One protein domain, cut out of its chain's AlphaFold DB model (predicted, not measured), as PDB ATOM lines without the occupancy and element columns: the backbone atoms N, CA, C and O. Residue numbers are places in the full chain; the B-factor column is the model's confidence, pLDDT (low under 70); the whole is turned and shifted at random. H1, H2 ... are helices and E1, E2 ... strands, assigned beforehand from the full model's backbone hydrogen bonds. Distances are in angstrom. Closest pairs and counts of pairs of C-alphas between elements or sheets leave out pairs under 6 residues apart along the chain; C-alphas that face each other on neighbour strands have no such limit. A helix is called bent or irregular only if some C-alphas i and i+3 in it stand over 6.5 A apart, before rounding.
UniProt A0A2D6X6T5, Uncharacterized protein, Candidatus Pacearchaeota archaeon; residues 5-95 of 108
ATOM      1  N   THR A   5      39.535   4.911   8.618       92.31
ATOM      2  CA  THR A   5      38.196   5.178   8.066       92.31
ATOM      3  C   THR A   5      37.859   6.660   8.227       92.31
ATOM      4  O   THR A   5      37.952   7.202   9.328       92.31
ATOM      5  N   LEU A   6      37.494   7.324   7.131       89.38
ATOM      6  CA  LEU A   6      37.078   8.724   7.103       89.38
ATOM      7  C   LEU A   6      35.562   8.879   7.336       89.38
ATOM      8  O   LEU A   6      34.797   7.936   7.106       89.38
ATOM      9  N   PRO A   7      35.097  10.076   7.751       85.50
ATOM     10  CA  PRO A   7      33.678  10.417   7.720       85.50
ATOM     11  C   PRO A   7      33.117  10.197   6.308       85.50
ATOM     12  O   PRO A   7      33.681  10.696   5.341       85.50
ATOM     13  N   GLY A   8      32.034   9.425   6.192       86.25
ATOM     14  CA  GLY A   8      31.480   8.999   4.899       86.25
ATOM     15  C   GLY A   8      31.816   7.557   4.505       86.25
ATOM     16  O   GLY A   8      31.277   7.072   3.523       86.25
ATOM     17  N   GLY A   9      32.635   6.840   5.283       89.75
ATOM     18  CA  GLY A   9      32.866   5.400   5.097       89.75
ATOM     19  C   GLY A   9      34.041   5.043   4.184       89.75
ATOM     20  O   GLY A   9      34.378   3.865   4.082       89.75
ATOM     21  N   THR A  10      34.707   6.034   3.588       92.88
ATOM     22  CA  THR A  10      35.940   5.833   2.816       92.88
ATOM     23  C   THR A  10      37.042   5.275   3.707       92.88
ATOM     24  O   THR A  10      37.346   5.829   4.768       92.88
ATOM     25  N   LYS A  11      37.669   4.189   3.269       93.81
ATOM     26  CA  LYS A  11      38.838   3.594   3.914       93.81
ATOM     27  C   LYS A  11      40.092   4.072   3.199       93.81
ATOM     28  O   LYS A  11      40.115   4.141   1.978       93.81
ATOM     29  N   ILE A  12      41.141   4.368   3.953       93.69
ATOM     30  CA  ILE A  12      42.459   4.719   3.426       93.69
ATOM     31  C   ILE A  12      43.498   3.864   4.132       93.69
ATOM     32  O   ILE A  12      43.495   3.748   5.364       93.69
ATOM     33  N   ARG A  13      44.413   3.279   3.367       93.19
ATOM     34  CA  ARG A  13      45.572   2.580   3.906       93.19
ATOM     35  C   ARG A  13      46.820   2.948   3.131       93.19
ATOM     36  O   ARG A  13      46.951   2.636   1.956       93.19
ATOM     37  N   ARG A  14      47.773   3.528   3.853       93.25
ATOM     38  CA  ARG A  14      49.136   3.710   3.372       93.25
ATOM     39  C   ARG A  14      49.979   2.484   3.698       93.25
ATOM     40  O   ARG A  14      49.938   1.969   4.822       93.25
ATOM     41  N   THR A  15      50.718   2.011   2.708       91.69
ATOM     42  CA  THR A  15      51.621   0.861   2.793       91.69
ATOM     43  C   THR A  15      53.040   1.286   2.415       91.69
ATOM     44  O   THR A  15      53.281   2.441   2.074       91.69
ATOM     45  N   THR A  16      53.993   0.356   2.474       92.44
ATOM     46  CA  THR A  16      55.349   0.561   1.930       92.44
ATOM     47  C   THR A  16      55.358   0.643   0.397       92.44
ATOM     48  O   THR A  16      56.347   1.073  -0.182       92.44
ATOM     49  N   TYR A  17      54.267   0.227  -0.247       92.94
ATOM     50  CA  TYR A  17      54.162   0.008  -1.688       92.94
ATOM     51  C   TYR A  17      53.219   0.991  -2.381       92.94
ATOM     52  O   TYR A  17      53.045   0.895  -3.587       92.94
ATOM     53  N   GLY A  18      52.613   1.918  -1.636       94.19
ATOM     54  CA  GLY A  18      51.634   2.878  -2.140       94.19
ATOM     55  C   GLY A  18      50.530   3.166  -1.126       94.19
ATOM     56  O   GLY A  18      50.451   2.548  -0.053       94.19
ATOM     57  N   GLU A  19      49.665   4.109  -1.467       95.56
ATOM     58  CA  GLU A  19      48.447   4.434  -0.738       95.56
ATOM     59  C   GLU A  19      47.225   3.942  -1.506       95.56
ATOM     60  O   GLU A  19      47.122   4.121  -2.714       95.56
ATOM     61  N   VAL A  20      46.296   3.322  -0.783       94.69
ATOM     62  CA  VAL A  20      45.026   2.842  -1.319       94.69
ATOM     63  C   VAL A  20      43.899   3.580  -0.624       94.69
ATOM     64  O   VAL A  20      43.829   3.605   0.610       94.69
ATOM     65  N   MET A  21      42.992   4.135  -1.412       94.62
ATOM     66  CA  MET A  21      41.715   4.677  -0.978       94.62
ATOM     67  C   MET A  21      40.596   3.801  -1.534       94.62
ATOM     68  O   MET A  21      40.574   3.512  -2.722       94.62
ATOM     69  N   LEU A  22      39.658   3.392  -0.684       94.12
ATOM     70  CA  LEU A  22      38.470   2.633  -1.065       94.12
ATOM     71  C   LEU A  22      37.231   3.387  -0.588       94.12
ATOM     72  O   LEU A  22      36.990   3.514   0.618       94.12
ATOM     73  N   ALA A  23      36.465   3.906  -1.534       92.69
ATOM     74  CA  ALA A  23      35.201   4.577  -1.299       92.69
ATOM     75  C   ALA A  23      34.088   3.558  -0.957       92.69
ATOM     76  O   ALA A  23      34.180   2.377  -1.304       92.69
ATOM     77  N   PRO A  24      33.035   3.978  -0.232       90.06
ATOM     78  CA  PRO A  24      31.954   3.084   0.201       90.06
ATOM     79  C   PRO A  24      31.105   2.524  -0.952       90.06
ATOM     80  O   PRO A  24      30.409   1.530  -0.759       90.06
ATOM     81  N   ASP A  25      31.140   3.154  -2.124       90.44
ATOM     82  CA  ASP A  25      30.473   2.715  -3.354       90.44
ATOM     83  C   ASP A  25      31.273   1.658  -4.132       90.44
ATOM     84  O   ASP A  25      30.788   1.147  -5.137       90.44
ATOM     85  N   GLY A  26      32.469   1.298  -3.651       88.25
ATOM     86  CA  GLY A  26      33.351   0.304  -4.257       88.25
ATOM     87  C   GLY A  26      34.422   0.890  -5.173       88.25
ATOM     88  O   GLY A  26      35.288   0.141  -5.611       88.25
ATOM     89  N   PHE A  27      34.417   2.200  -5.435       93.62
ATOM     90  CA  PHE A  27      35.492   2.841  -6.191       93.62
ATOM     91  C   PHE A  27      36.807   2.811  -5.401       93.62
ATOM     92  O   PHE A  27      36.830   3.129  -4.207       93.62
ATOM     93  N   ALA A  28      37.909   2.468  -6.065       94.38
ATOM     94  CA  ALA A  28      39.236   2.477  -5.470       94.38
ATOM     95  C   ALA A  28      40.196   3.388  -6.238       94.38
ATOM     96  O   ALA A  28      40.172   3.451  -7.463       94.38
ATOM     97  N   SER A  29      41.063   4.070  -5.499       95.81
ATOM     98  CA  SER A  29      42.170   4.851  -6.043       95.81
ATOM     99  C   SER A  29      43.464   4.401  -5.380       95.81
ATOM    100  O   SER A  29      43.511   4.197  -4.162       95.81
ATOM    101  N   ILE A  30      44.495   4.201  -6.190       95.81
ATOM    102  CA  ILE A  30      45.830   3.805  -5.759       95.81
ATOM    103  C   ILE A  30      46.798   4.865  -6.251       95.81
ATOM    104  O   ILE A  30      46.829   5.168  -7.440       95.81
ATOM    105  N   VAL A  31      47.611   5.390  -5.341       96.44
ATOM    106  CA  VAL A  31      48.665   6.349  -5.670       96.44
ATOM    107  C   VAL A  31      49.973   5.851  -5.089       96.44
ATOM    108  O   VAL A  31      50.050   5.503  -3.906       96.44
ATOM    109  N   ALA A  32      51.015   5.839  -5.910       96.00
ATOM    110  CA  ALA A  32      52.351   5.492  -5.468       96.00
ATOM    111  C   ALA A  32      53.414   6.308  -6.182       96.00
ATOM    112  O   ALA A  32      53.299   6.645  -7.356       96.00
ATOM    113  N   ASN A  33      54.488   6.614  -5.465       94.81
ATOM    114  CA  ASN A  33      55.673   7.214  -6.063       94.81
ATOM    115  C   ASN A  33      56.681   6.145  -6.525       94.81
ATOM    116  O   ASN A  33      56.586   4.978  -6.153       94.81
ATOM    117  N   GLN A  34      57.704   6.583  -7.265       94.25
ATOM    118  CA  GLN A  34      58.797   5.735  -7.763       94.25
ATOM    119  C   GLN A  34      59.457   4.863  -6.682       94.25
ATOM    120  O   GLN A  34      59.850   3.732  -6.945       94.25
ATOM    121  N   HIS A  35      59.630   5.372  -5.461       94.06
ATOM    122  CA  HIS A  35      60.240   4.579  -4.395       94.06
ATOM    123  C   HIS A  35      59.296   3.471  -3.911       94.06
ATOM    124  O   HIS A  35      59.737   2.362  -3.630       94.06
ATOM    125  N   GLU A  36      57.998   3.746  -3.826       95.12
ATOM    126  CA  GLU A  36      56.985   2.781  -3.392       95.12
ATOM    127  C   GLU A  36      56.808   1.646  -4.416       95.12
ATOM    128  O   GLU A  36      56.805   0.471  -4.038       95.12
ATOM    129  N   THR A  37      56.766   1.974  -5.710       92.94
ATOM    130  CA  THR A  37      56.726   0.983  -6.798       92.94
ATOM    131  C   THR A  37      58.023   0.174  -6.881       92.94
ATOM    132  O   THR A  37      57.973  -1.051  -7.012       92.94
ATOM    133  N   TYR A  38      59.188   0.805  -6.681       92.69
ATOM    134  CA  TYR A  38      60.466   0.098  -6.535       92.69
ATOM    135  C   TYR A  38      60.419  -0.924  -5.394       92.69
ATOM    136  O   TYR A  38      60.796  -2.085  -5.571       92.69
ATOM    137  N   MET A  39      59.948  -0.507  -4.217       93.31
ATOM    138  CA  MET A  39      59.869  -1.373  -3.042       93.31
ATOM    139  C   MET A  39      58.902  -2.537  -3.255       93.31
ATOM    140  O   MET A  39      59.157  -3.629  -2.743       93.31
ATOM    141  N   TRP A  40      57.820  -2.333  -4.011       92.38
ATOM    142  CA  TRP A  40      56.915  -3.411  -4.398       92.38
ATOM    143  C   TRP A  40      57.601  -4.412  -5.328       92.38
ATOM    144  O   TRP A  40      57.612  -5.605  -5.028       92.38
ATOM    145  N   ALA A  41      58.239  -3.947  -6.403       91.75
ATOM    146  CA  ALA A  41      58.937  -4.808  -7.360       91.75
ATOM    147  C   ALA A  41      60.026  -5.672  -6.694       91.75
ATOM    148  O   ALA A  41      60.201  -6.842  -7.029       91.75
ATOM    149  N   HIS A  42      60.700  -5.122  -5.678       90.50
ATOM    150  CA  HIS A  42      61.829  -5.756  -4.991       90.50
ATOM    151  C   HIS A  42      61.471  -6.417  -3.649       90.50
ATOM    152  O   HIS A  42      62.370  -6.820  -2.902       90.50
ATOM    153  N   LYS A  43      60.185  -6.537  -3.293       88.25
ATOM    154  CA  LYS A  43      59.800  -7.219  -2.048       88.25
ATOM    155  C   LYS A  43      60.103  -8.720  -2.129       88.25
ATOM    156  O   LYS A  43      60.025  -9.347  -3.186       88.25
ATOM    157  N   ALA A  44      60.418  -9.316  -0.981       82.94
ATOM    158  CA  ALA A  44      60.706 -10.745  -0.897       82.94
ATOM    159  C   ALA A  44      59.511 -11.580  -1.395       82.94
ATOM    160  O   ALA A  44      58.388 -11.401  -0.929       82.94
ATOM    161  N   GLY A  45      59.772 -12.505  -2.323       78.38
ATOM    162  CA  GLY A  45      58.754 -13.390  -2.892       78.38
ATOM    163  C   GLY A  45      57.948 -12.800  -4.054       78.38
ATOM    164  O   GLY A  45      57.027 -13.468  -4.514       78.38
ATOM    165  N   ASN A  46      58.276 -11.597  -4.540       78.31
ATOM    166  CA  ASN A  46      57.640 -11.059  -5.742       78.31
ATOM    167  C   ASN A  46      58.219 -11.683  -7.022       78.31
ATOM    168  O   ASN A  46      59.394 -12.044  -7.074       78.31
ATOM    169  N   VAL A  47      57.387 -11.784  -8.056       78.25
ATOM    170  CA  VAL A  47      57.743 -12.344  -9.373       78.25
ATOM    171  C   VAL A  47      58.065 -11.263 -10.411       78.25
ATOM    172  O   VAL A  47      58.323 -11.590 -11.565       78.25
ATOM    173  N   TRP A  48      58.120  -9.994  -9.988       77.81
ATOM    174  CA  TRP A  48      58.317  -8.819 -10.846       77.81
ATOM    175  C   TRP A  48      59.638  -8.057 -10.585       77.81
ATOM    176  O   TRP A  48      59.615  -6.845 -10.370       77.81
ATOM    177  N   PRO A  49      60.819  -8.711 -10.603       67.69
ATOM    178  CA  PRO A  49      62.096  -8.042 -10.326       67.69
ATOM    179  C   PRO A  49      62.528  -7.049 -11.421       67.69
ATOM    180  O   PRO A  49      63.400  -6.221 -11.178       67.69
ATOM    181  N   CYS A  50      61.940  -7.135 -12.618       76.56
ATOM    182  CA  CYS A  50      62.180  -6.231 -13.753       76.56
ATOM    183  C   CYS A  50      60.927  -5.421 -14.113       76.56
ATOM    184  O   CYS A  50      60.725  -5.099 -15.273       76.56
ATOM    185  N   SER A  51      60.081  -5.160 -13.118       81.19
ATOM    186  CA  SER A  51      58.857  -4.370 -13.237       81.19
ATOM    187  C   SER A  51      59.110  -3.011 -13.900       81.19
ATOM    188  O   SER A  51      59.965  -2.249 -13.432       81.19
ATOM    189  N   ASP A  52      58.323  -2.682 -14.924       86.69
ATOM    190  CA  ASP A  52      58.335  -1.365 -15.572       86.69
ATOM    191  C   ASP A  52      57.746  -0.279 -14.645       86.69
ATOM    192  O   ASP A  52      58.096   0.904 -14.740       86.69
ATOM    193  N   LEU A  53      56.940  -0.670 -13.647       86.81
ATOM    194  CA  LEU A  53      56.495   0.213 -12.562       86.81
ATOM    195  C   LEU A  53      57.640   0.641 -11.635       86.81
ATOM    196  O   LEU A  53      57.578   1.732 -11.070       86.81
ATOM    197  N   SER A  54      58.685  -0.179 -11.466       87.12
ATOM    198  CA  SER A  54      59.705  -0.012 -10.413       87.12
ATOM    199  C   SER A  54      60.500   1.297 -10.468       87.12
ATOM    200  O   SER A  54      61.148   1.666  -9.488       87.12
ATOM    201  N   SER A  55      60.454   2.018 -11.588       85.31
ATOM    202  CA  SER A  55      61.100   3.318 -11.765       85.31
ATOM    203  C   SER A  55      60.117   4.475 -11.966       85.31
ATOM    204  O   SER A  55      60.559   5.566 -12.327       85.31
ATOM    205  N   HIS A  56      58.823   4.297 -11.693       90.94
ATOM    206  CA  HIS A  56      57.802   5.303 -11.986       90.94
ATOM    207  C   HIS A  56      56.807   5.502 -10.840       90.94
ATOM    208  O   HIS A  56      56.533   4.588 -10.068       90.94
ATOM    209  N   GLY A  57      56.281   6.722 -10.723       93.12
ATOM    210  CA  GLY A  57      55.073   6.967  -9.938       93.12
ATOM    211  C   GLY A  57      53.838   6.616 -10.759       93.12
ATOM    212  O   GLY A  57      53.872   6.753 -11.981       93.12
ATOM    213  N   VAL A  58      52.782   6.168 -10.086       94.56
ATOM    214  CA  VAL A  58      51.513   5.811 -10.716       94.56
ATOM    215  C   VAL A  58      50.315   6.319  -9.931       94.56
ATOM    216  O   VAL A  58      50.336   6.366  -8.697       94.56
ATOM    217  N   GLU A  59      49.260   6.637 -10.666       96.38
ATOM    218  CA  GLU A  59      47.911   6.857 -10.162       96.38
ATOM    219  C   GLU A  59      46.951   5.947 -10.933       96.38
ATOM    220  O   GLU A  59      46.978   5.879 -12.159       96.38
ATOM    221  N   ILE A  60      46.156   5.170 -10.202       95.88
ATOM    222  CA  ILE A  60      45.275   4.143 -10.760       95.88
ATOM    223  C   ILE A  60      43.889   4.331 -10.156       95.88
ATOM    224  O   ILE A  60      43.745   4.366  -8.932       95.88
ATOM    225  N   ALA A  61      42.864   4.395 -11.000       95.50
ATOM    226  CA  ALA A  61      41.466   4.428 -10.594       95.50
ATOM    227  C   ALA A  61      40.750   3.147 -11.038       95.50
ATOM    228  O   ALA A  61      40.763   2.798 -12.216       95.50
ATOM    229  N   ILE A  62      40.091   2.471 -10.101       94.31
ATOM    230  CA  ILE A  62      39.357   1.222 -10.322       94.31
ATOM    231  C   ILE A  62      37.884   1.436  -9.962       94.31
ATOM    232  O   ILE A  62      37.552   1.936  -8.884       94.31
ATOM    233  N   ALA A  63      36.987   1.047 -10.862       92.56
ATOM    234  CA  ALA A  63      35.550   1.089 -10.633       92.56
ATOM    235  C   ALA A  63      35.104  -0.002  -9.648       92.56
ATOM    236  O   ALA A  63      35.785  -0.996  -9.413       92.56
ATOM    237  N   ALA A  64      33.891   0.144  -9.116       89.50
ATOM    238  CA  ALA A  64      33.305  -0.814  -8.176       89.50
ATOM    239  C   ALA A  64      33.144  -2.243  -8.731       89.50
ATOM    240  O   ALA A  64      33.009  -3.193  -7.963       89.50
ATOM    241  N   ASN A  65      33.140  -2.401 -10.056       86.25
ATOM    242  CA  ASN A  65      33.093  -3.694 -10.734       86.25
ATOM    243  C   ASN A  65      34.483  -4.321 -10.961       86.25
ATOM    244  O   ASN A  65      34.548  -5.427 -11.490       86.25
ATOM    245  N   GLY A  66      35.561  -3.646 -10.552       85.00
ATOM    246  CA  GLY A  66      36.943  -4.086 -10.741       85.00
ATOM    247  C   GLY A  66      37.595  -3.603 -12.038       85.00
ATOM    248  O   GLY A  66      38.775  -3.874 -12.233       85.00
ATOM    249  N   ASP A  67      36.877  -2.879 -12.901       90.12
ATOM    250  CA  ASP A  67      37.447  -2.379 -14.153       90.12
ATOM    251  C   ASP A  67      38.383  -1.188 -13.910       90.12
ATOM    252  O   ASP A  67      38.094  -0.298 -13.105       90.12
ATOM    253  N   LEU A  68      39.479  -1.142 -14.669       91.62
ATOM    254  CA  LEU A  68      40.352   0.023 -14.745       91.62
ATOM    255  C   LEU A  68      39.593   1.193 -15.386       91.62
ATOM    256  O   LEU A  68      39.146   1.105 -16.529       91.62
ATOM    257  N   VAL A  69      39.447   2.283 -14.637       94.44
ATOM    258  CA  VAL A  69      38.791   3.520 -15.084       94.44
ATOM    259  C   VAL A  69      39.813   4.495 -15.635       94.44
ATOM    260  O   VAL A  69      39.565   5.110 -16.670       94.44
ATOM    261  N   ASP A  70      40.930   4.645 -14.927       94.06
ATOM    262  CA  ASP A  70      41.978   5.591 -15.282       94.06
ATOM    263  C   ASP A  70      43.349   5.093 -14.823       94.06
ATOM    264  O   ASP A  70      43.460   4.373 -13.823       94.06
ATOM    265  N   TYR A  71      44.377   5.475 -15.571       93.69
ATOM    266  CA  TYR A  71      45.762   5.119 -15.301       93.69
ATOM    267  C   TYR A  71      46.700   6.230 -15.762       93.69
ATOM    268  O   TYR A  71      46.818   6.499 -16.957       93.69
ATOM    269  N   GLU A  72      47.426   6.813 -14.814       94.94
ATOM    270  CA  GLU A  72      48.552   7.698 -15.079       94.94
ATOM    271  C   GLU A  72      49.838   6.997 -14.633       94.94
ATOM    272  O   GLU A  72      50.040   6.716 -13.452       94.94
ATOM    273  N   GLY A  73      50.717   6.688 -15.586       91.81
ATOM    274  CA  GLY A  73      51.933   5.923 -15.341       91.81
ATOM    275  C   GLY A  73      52.734   5.668 -16.621       91.81
ATOM    276  O   GLY A  73      52.445   6.274 -17.655       91.81
ATOM    277  N   PRO A  74      53.770   4.816 -16.568       90.75
ATOM    278  CA  PRO A  74      54.545   4.423 -17.746       90.75
ATOM    279  C   PRO A  74      53.685   3.683 -18.782       90.75
ATOM    280  O   PRO A  74      52.897   2.807 -18.438       90.75
ATOM    281  N   GLU A  75      53.880   4.001 -20.064       86.56
ATOM    282  CA  GLU A  75      53.102   3.426 -21.177       86.56
ATOM    283  C   GLU A  75      53.409   1.941 -21.432       86.56
ATOM    284  O   GLU A  75      52.567   1.218 -21.961       86.56
ATOM    285  N   ASP A  76      54.603   1.483 -21.045       84.62
ATOM    286  CA  ASP A  76      55.104   0.136 -21.345       84.62
ATOM    287  C   ASP A  76      54.674  -0.930 -20.318       84.62
ATOM    288  O   ASP A  76      54.981  -2.111 -20.487       84.62
ATOM    289  N   VAL A  77      53.944  -0.551 -19.263       86.00
ATOM    290  CA  VAL A  77      53.497  -1.501 -18.236       86.00
ATOM    291  C   VAL A  77      52.481  -2.486 -18.800       86.00
ATOM    292  O   VAL A  77      51.430  -2.126 -19.333       86.00
ATOM    293  N   THR A  78      52.781  -3.772 -18.630       86.44
ATOM    294  CA  THR A  78      51.867  -4.843 -19.028       86.44
ATOM    295  C   THR A  78      50.622  -4.871 -18.140       86.44
ATOM    296  O   THR A  78      50.681  -4.586 -16.941       86.44
ATOM    297  N   SER A  79      49.483  -5.279 -18.707       86.06
ATOM    298  CA  SER A  79      48.237  -5.418 -17.943       86.06
ATOM    299  C   SER A  79      48.364  -6.416 -16.785       86.06
ATOM    300  O   SER A  79      47.775  -6.186 -15.735       86.06
ATOM    301  N   ASP A  80      49.161  -7.479 -16.945       88.62
ATOM    302  CA  ASP A  80      49.409  -8.474 -15.892       88.62
ATOM    303  C   ASP A  80      50.211  -7.893 -14.716       88.62
ATOM    304  O   ASP A  80      49.932  -8.195 -13.555       88.62
ATOM    305  N   GLU A  81      51.208  -7.050 -15.000       89.50
ATOM    306  CA  GLU A  81      51.984  -6.365 -13.965       89.50
ATOM    307  C   GLU A  81      51.110  -5.370 -13.194       89.50
ATOM    308  O   GLU A  81      51.143  -5.339 -11.960       89.50
ATOM    309  N   LEU A  82      50.299  -4.593 -13.920       90.19
ATOM    310  CA  LEU A  82      49.385  -3.626 -13.321       90.19
ATOM    311  C   LEU A  82      48.325  -4.319 -12.453       90.19
ATOM    312  O   LEU A  82      48.102  -3.894 -11.321       90.19
ATOM    313  N   ASP A  83      47.720  -5.408 -12.935       90.06
ATOM    314  CA  ASP A  83      46.746  -6.201 -12.173       90.06
ATOM    315  C   ASP A  83      47.369  -6.789 -10.900       90.06
ATOM    316  O   ASP A  83      46.817  -6.645  -9.805       90.06
ATOM    317  N   ALA A  84      48.575  -7.359 -11.006       90.69
ATOM    318  CA  ALA A  84      49.296  -7.892  -9.854       90.69
ATOM    319  C   ALA A  84      49.583  -6.810  -8.801       90.69
ATOM    320  O   ALA A  84      49.464  -7.068  -7.599       90.69
ATOM    321  N   TYR A  85      49.948  -5.603  -9.236       91.56
ATOM    322  CA  TYR A  85      50.186  -4.470  -8.347       91.56
ATOM    323  C   TYR A  85      48.901  -4.004  -7.650       91.56
ATOM    324  O   TYR A  85      48.864  -3.900  -6.420       91.56
ATOM    325  N   VAL A  86      47.829  -3.792  -8.419       92.38
ATOM    326  CA  VAL A  86      46.515  -3.359  -7.918       92.38
ATOM    327  C   VAL A  86      45.943  -4.372  -6.926       92.38
ATOM    328  O   VAL A  86      45.534  -3.998  -5.824       92.38
ATOM    329  N   SER A  87      45.951  -5.658  -7.280       90.44
ATOM    330  CA  SER A  87      45.421  -6.750  -6.458       90.44
ATOM    331  C   SER A  87      46.159  -6.875  -5.120       90.44
ATOM    332  O   SER A  87      45.536  -6.964  -4.055       90.44
ATOM    333  N   ASP A  88      47.492  -6.782  -5.142       90.75
ATOM    334  CA  ASP A  88      48.316  -6.805  -3.934       90.75
ATOM    335  C   ASP A  88      47.986  -5.630  -3.004       90.75
ATOM    336  O   ASP A  88      47.805  -5.815  -1.798       90.75
ATOM    337  N   LEU A  89      47.819  -4.430  -3.555       91.19
ATOM    338  CA  LEU A  89      47.483  -3.227  -2.796       91.19
ATOM    339  C   LEU A  89      46.075  -3.253  -2.206       91.19
ATOM    340  O   LEU A  89      45.900  -2.957  -1.017       91.19
ATOM    341  N   LEU A  90      45.082  -3.675  -2.984       89.69
ATOM    342  CA  LEU A  90      43.716  -3.850  -2.494       89.69
ATOM    343  C   LEU A  90      43.644  -4.898  -1.374       89.69
ATOM    344  O   LEU A  90      42.889  -4.716  -0.413       89.69
ATOM    345  N   SER A  91      44.482  -5.940  -1.412       89.12
ATOM    346  CA  SER A  91      44.528  -6.951  -0.346       89.12
ATOM    347  C   SER A  91      44.836  -6.349   1.035       89.12
ATOM    348  O   SER A  91      44.295  -6.799   2.050       89.12
ATOM    349  N   TYR A  92      45.623  -5.264   1.087       87.19
ATOM    350  CA  TYR A  92      45.935  -4.577   2.337       87.19
ATOM    351  C   TYR A  92      44.732  -3.832   2.917       87.19
ATOM    352  O   TYR A  92      44.666  -3.669   4.138       87.19
ATOM    353  N   ILE A  93      43.789  -3.349   2.105       84.25
ATOM    354  CA  ILE A  93      42.647  -2.570   2.606       84.25
ATOM    355  C   ILE A  93      41.405  -3.421   2.867       84.25
ATOM    356  O   ILE A  93      40.646  -3.122   3.792       84.25
ATOM    357  N   VAL A  94      41.203  -4.477   2.076       77.38
ATOM    358  CA  VAL A  94      39.991  -5.304   2.138       77.38
ATOM    359  C   VAL A  94      40.054  -6.347   3.265       77.38
ATOM    360  O   VAL A  94      39.024  -6.920   3.598       77.38
ATOM    361  N   ASP A  95      41.204  -6.540   3.928       58.97
ATOM    362  CA  ASP A  95      41.416  -7.647   4.881       58.97
ATOM    363  C   ASP A  95      40.913  -8.955   4.249       58.97
ATOM    364  O   ASP A  95      40.017  -9.644   4.737       58.97
TER     365      ASP A  95
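Overview. This is residues 5 to 95 of the 108 residues of an uncharacterized protein of Candidatus Pacearchaeota archaeon (UniProt A0A2D6X6T5). One sheet of five strands has the long helix H3 crossing over one face, while its other face is bare; two short helices, H1 and H2, sit next to each other beyond one end of the strands. The printed part has 91 residues, with five named strands and three named helices in the order E1 E2 E3 H1 H2 E4 E5 H3, of mixed class. The sheet's order is E1 - E2 - E3 - E4 - E5, all antiparallel. The whole is compact, with a radius of gyration of the C-alphas of 12.6 A, and elongated in outline, spanning 39 by 24 by 19 A.

Arrangement. Start at E1, residues 11 to 15, an edge strand that forms a hairpin with E2, residues 18 to 22; look for N 13 and O 20, 2.8 A apart. E2 forms the next hairpin with E3, residues 28 to 32, where N 19 and O 31 are 2.8 A apart, within hydrogen-bond range. E1, E2 and E3 are a meander, each strand the antiparallel neighbour of the one before. Next comes H1, residues 34 to 41, at the sheet's level with a height of 0.2 A; its C-alpha 36 is 5.5 A from that of Gly 18 in E2, their closest pair. H2, residues 52 to 55, touches H1, the closest C-alphas being those of Tyr 38 and Ser 54, 4.0 A apart, and is not on the sheet. E4, residues 58 to 62, is the antiparallel neighbour of E3, with N 30 and O 60 at 2.8 A, and forms a hairpin with the other edge strand, E5, residues 68 to 72, with N 61 and O 70 at 2.9 A. Last, H3, residues 79 to 94, is on the sheet at a height of 8.7 A, making two layers, a helix on one face of a sheet. It runs across the strands, at 65 degrees to E1 on the local plane, and is only just over E1, E2 and E3, with 3 of its C-alphas falling on each. Its closest C-alphas to E1 are those of Ile 93 and Arg 13, 6.1 A apart. H3 and H1 are close but not clearly touching, about perpendicular at 87 degrees, with the C-alphas of Tyr 85 and Trp 40 closest at 7.9 A. Every O i to N i+4 pair is within hydrogen-bond range in H1, 10 of 12 are in H3, and H2 is too short for one.

Along the chain. Find C-alpha 11 at (38.838, 3.594, 3.914), where E1 begins its 13.1 A. E2 is 13.2 A long, E3 13.5 A, E4 13.0 A and E5 11.2 A. H1 is 10.6 A long and begins at C-alpha 34, (58.797, 5.735, -7.763). H2 is irregular, only just, with C-alphas 52 and 55 at 6.6 A. H3 is 21.7 A long and ends at C-alpha 94, (39.991, -5.304, 2.138).

Size, cuts and confidence. Look at Pro 7 and Cys 50 for the two C-alphas farthest apart, 39.4 A. The printed part has no cut, and no link is long. The mean pLDDT of the printed part is 89.6; residues 49 and 95 are under 70.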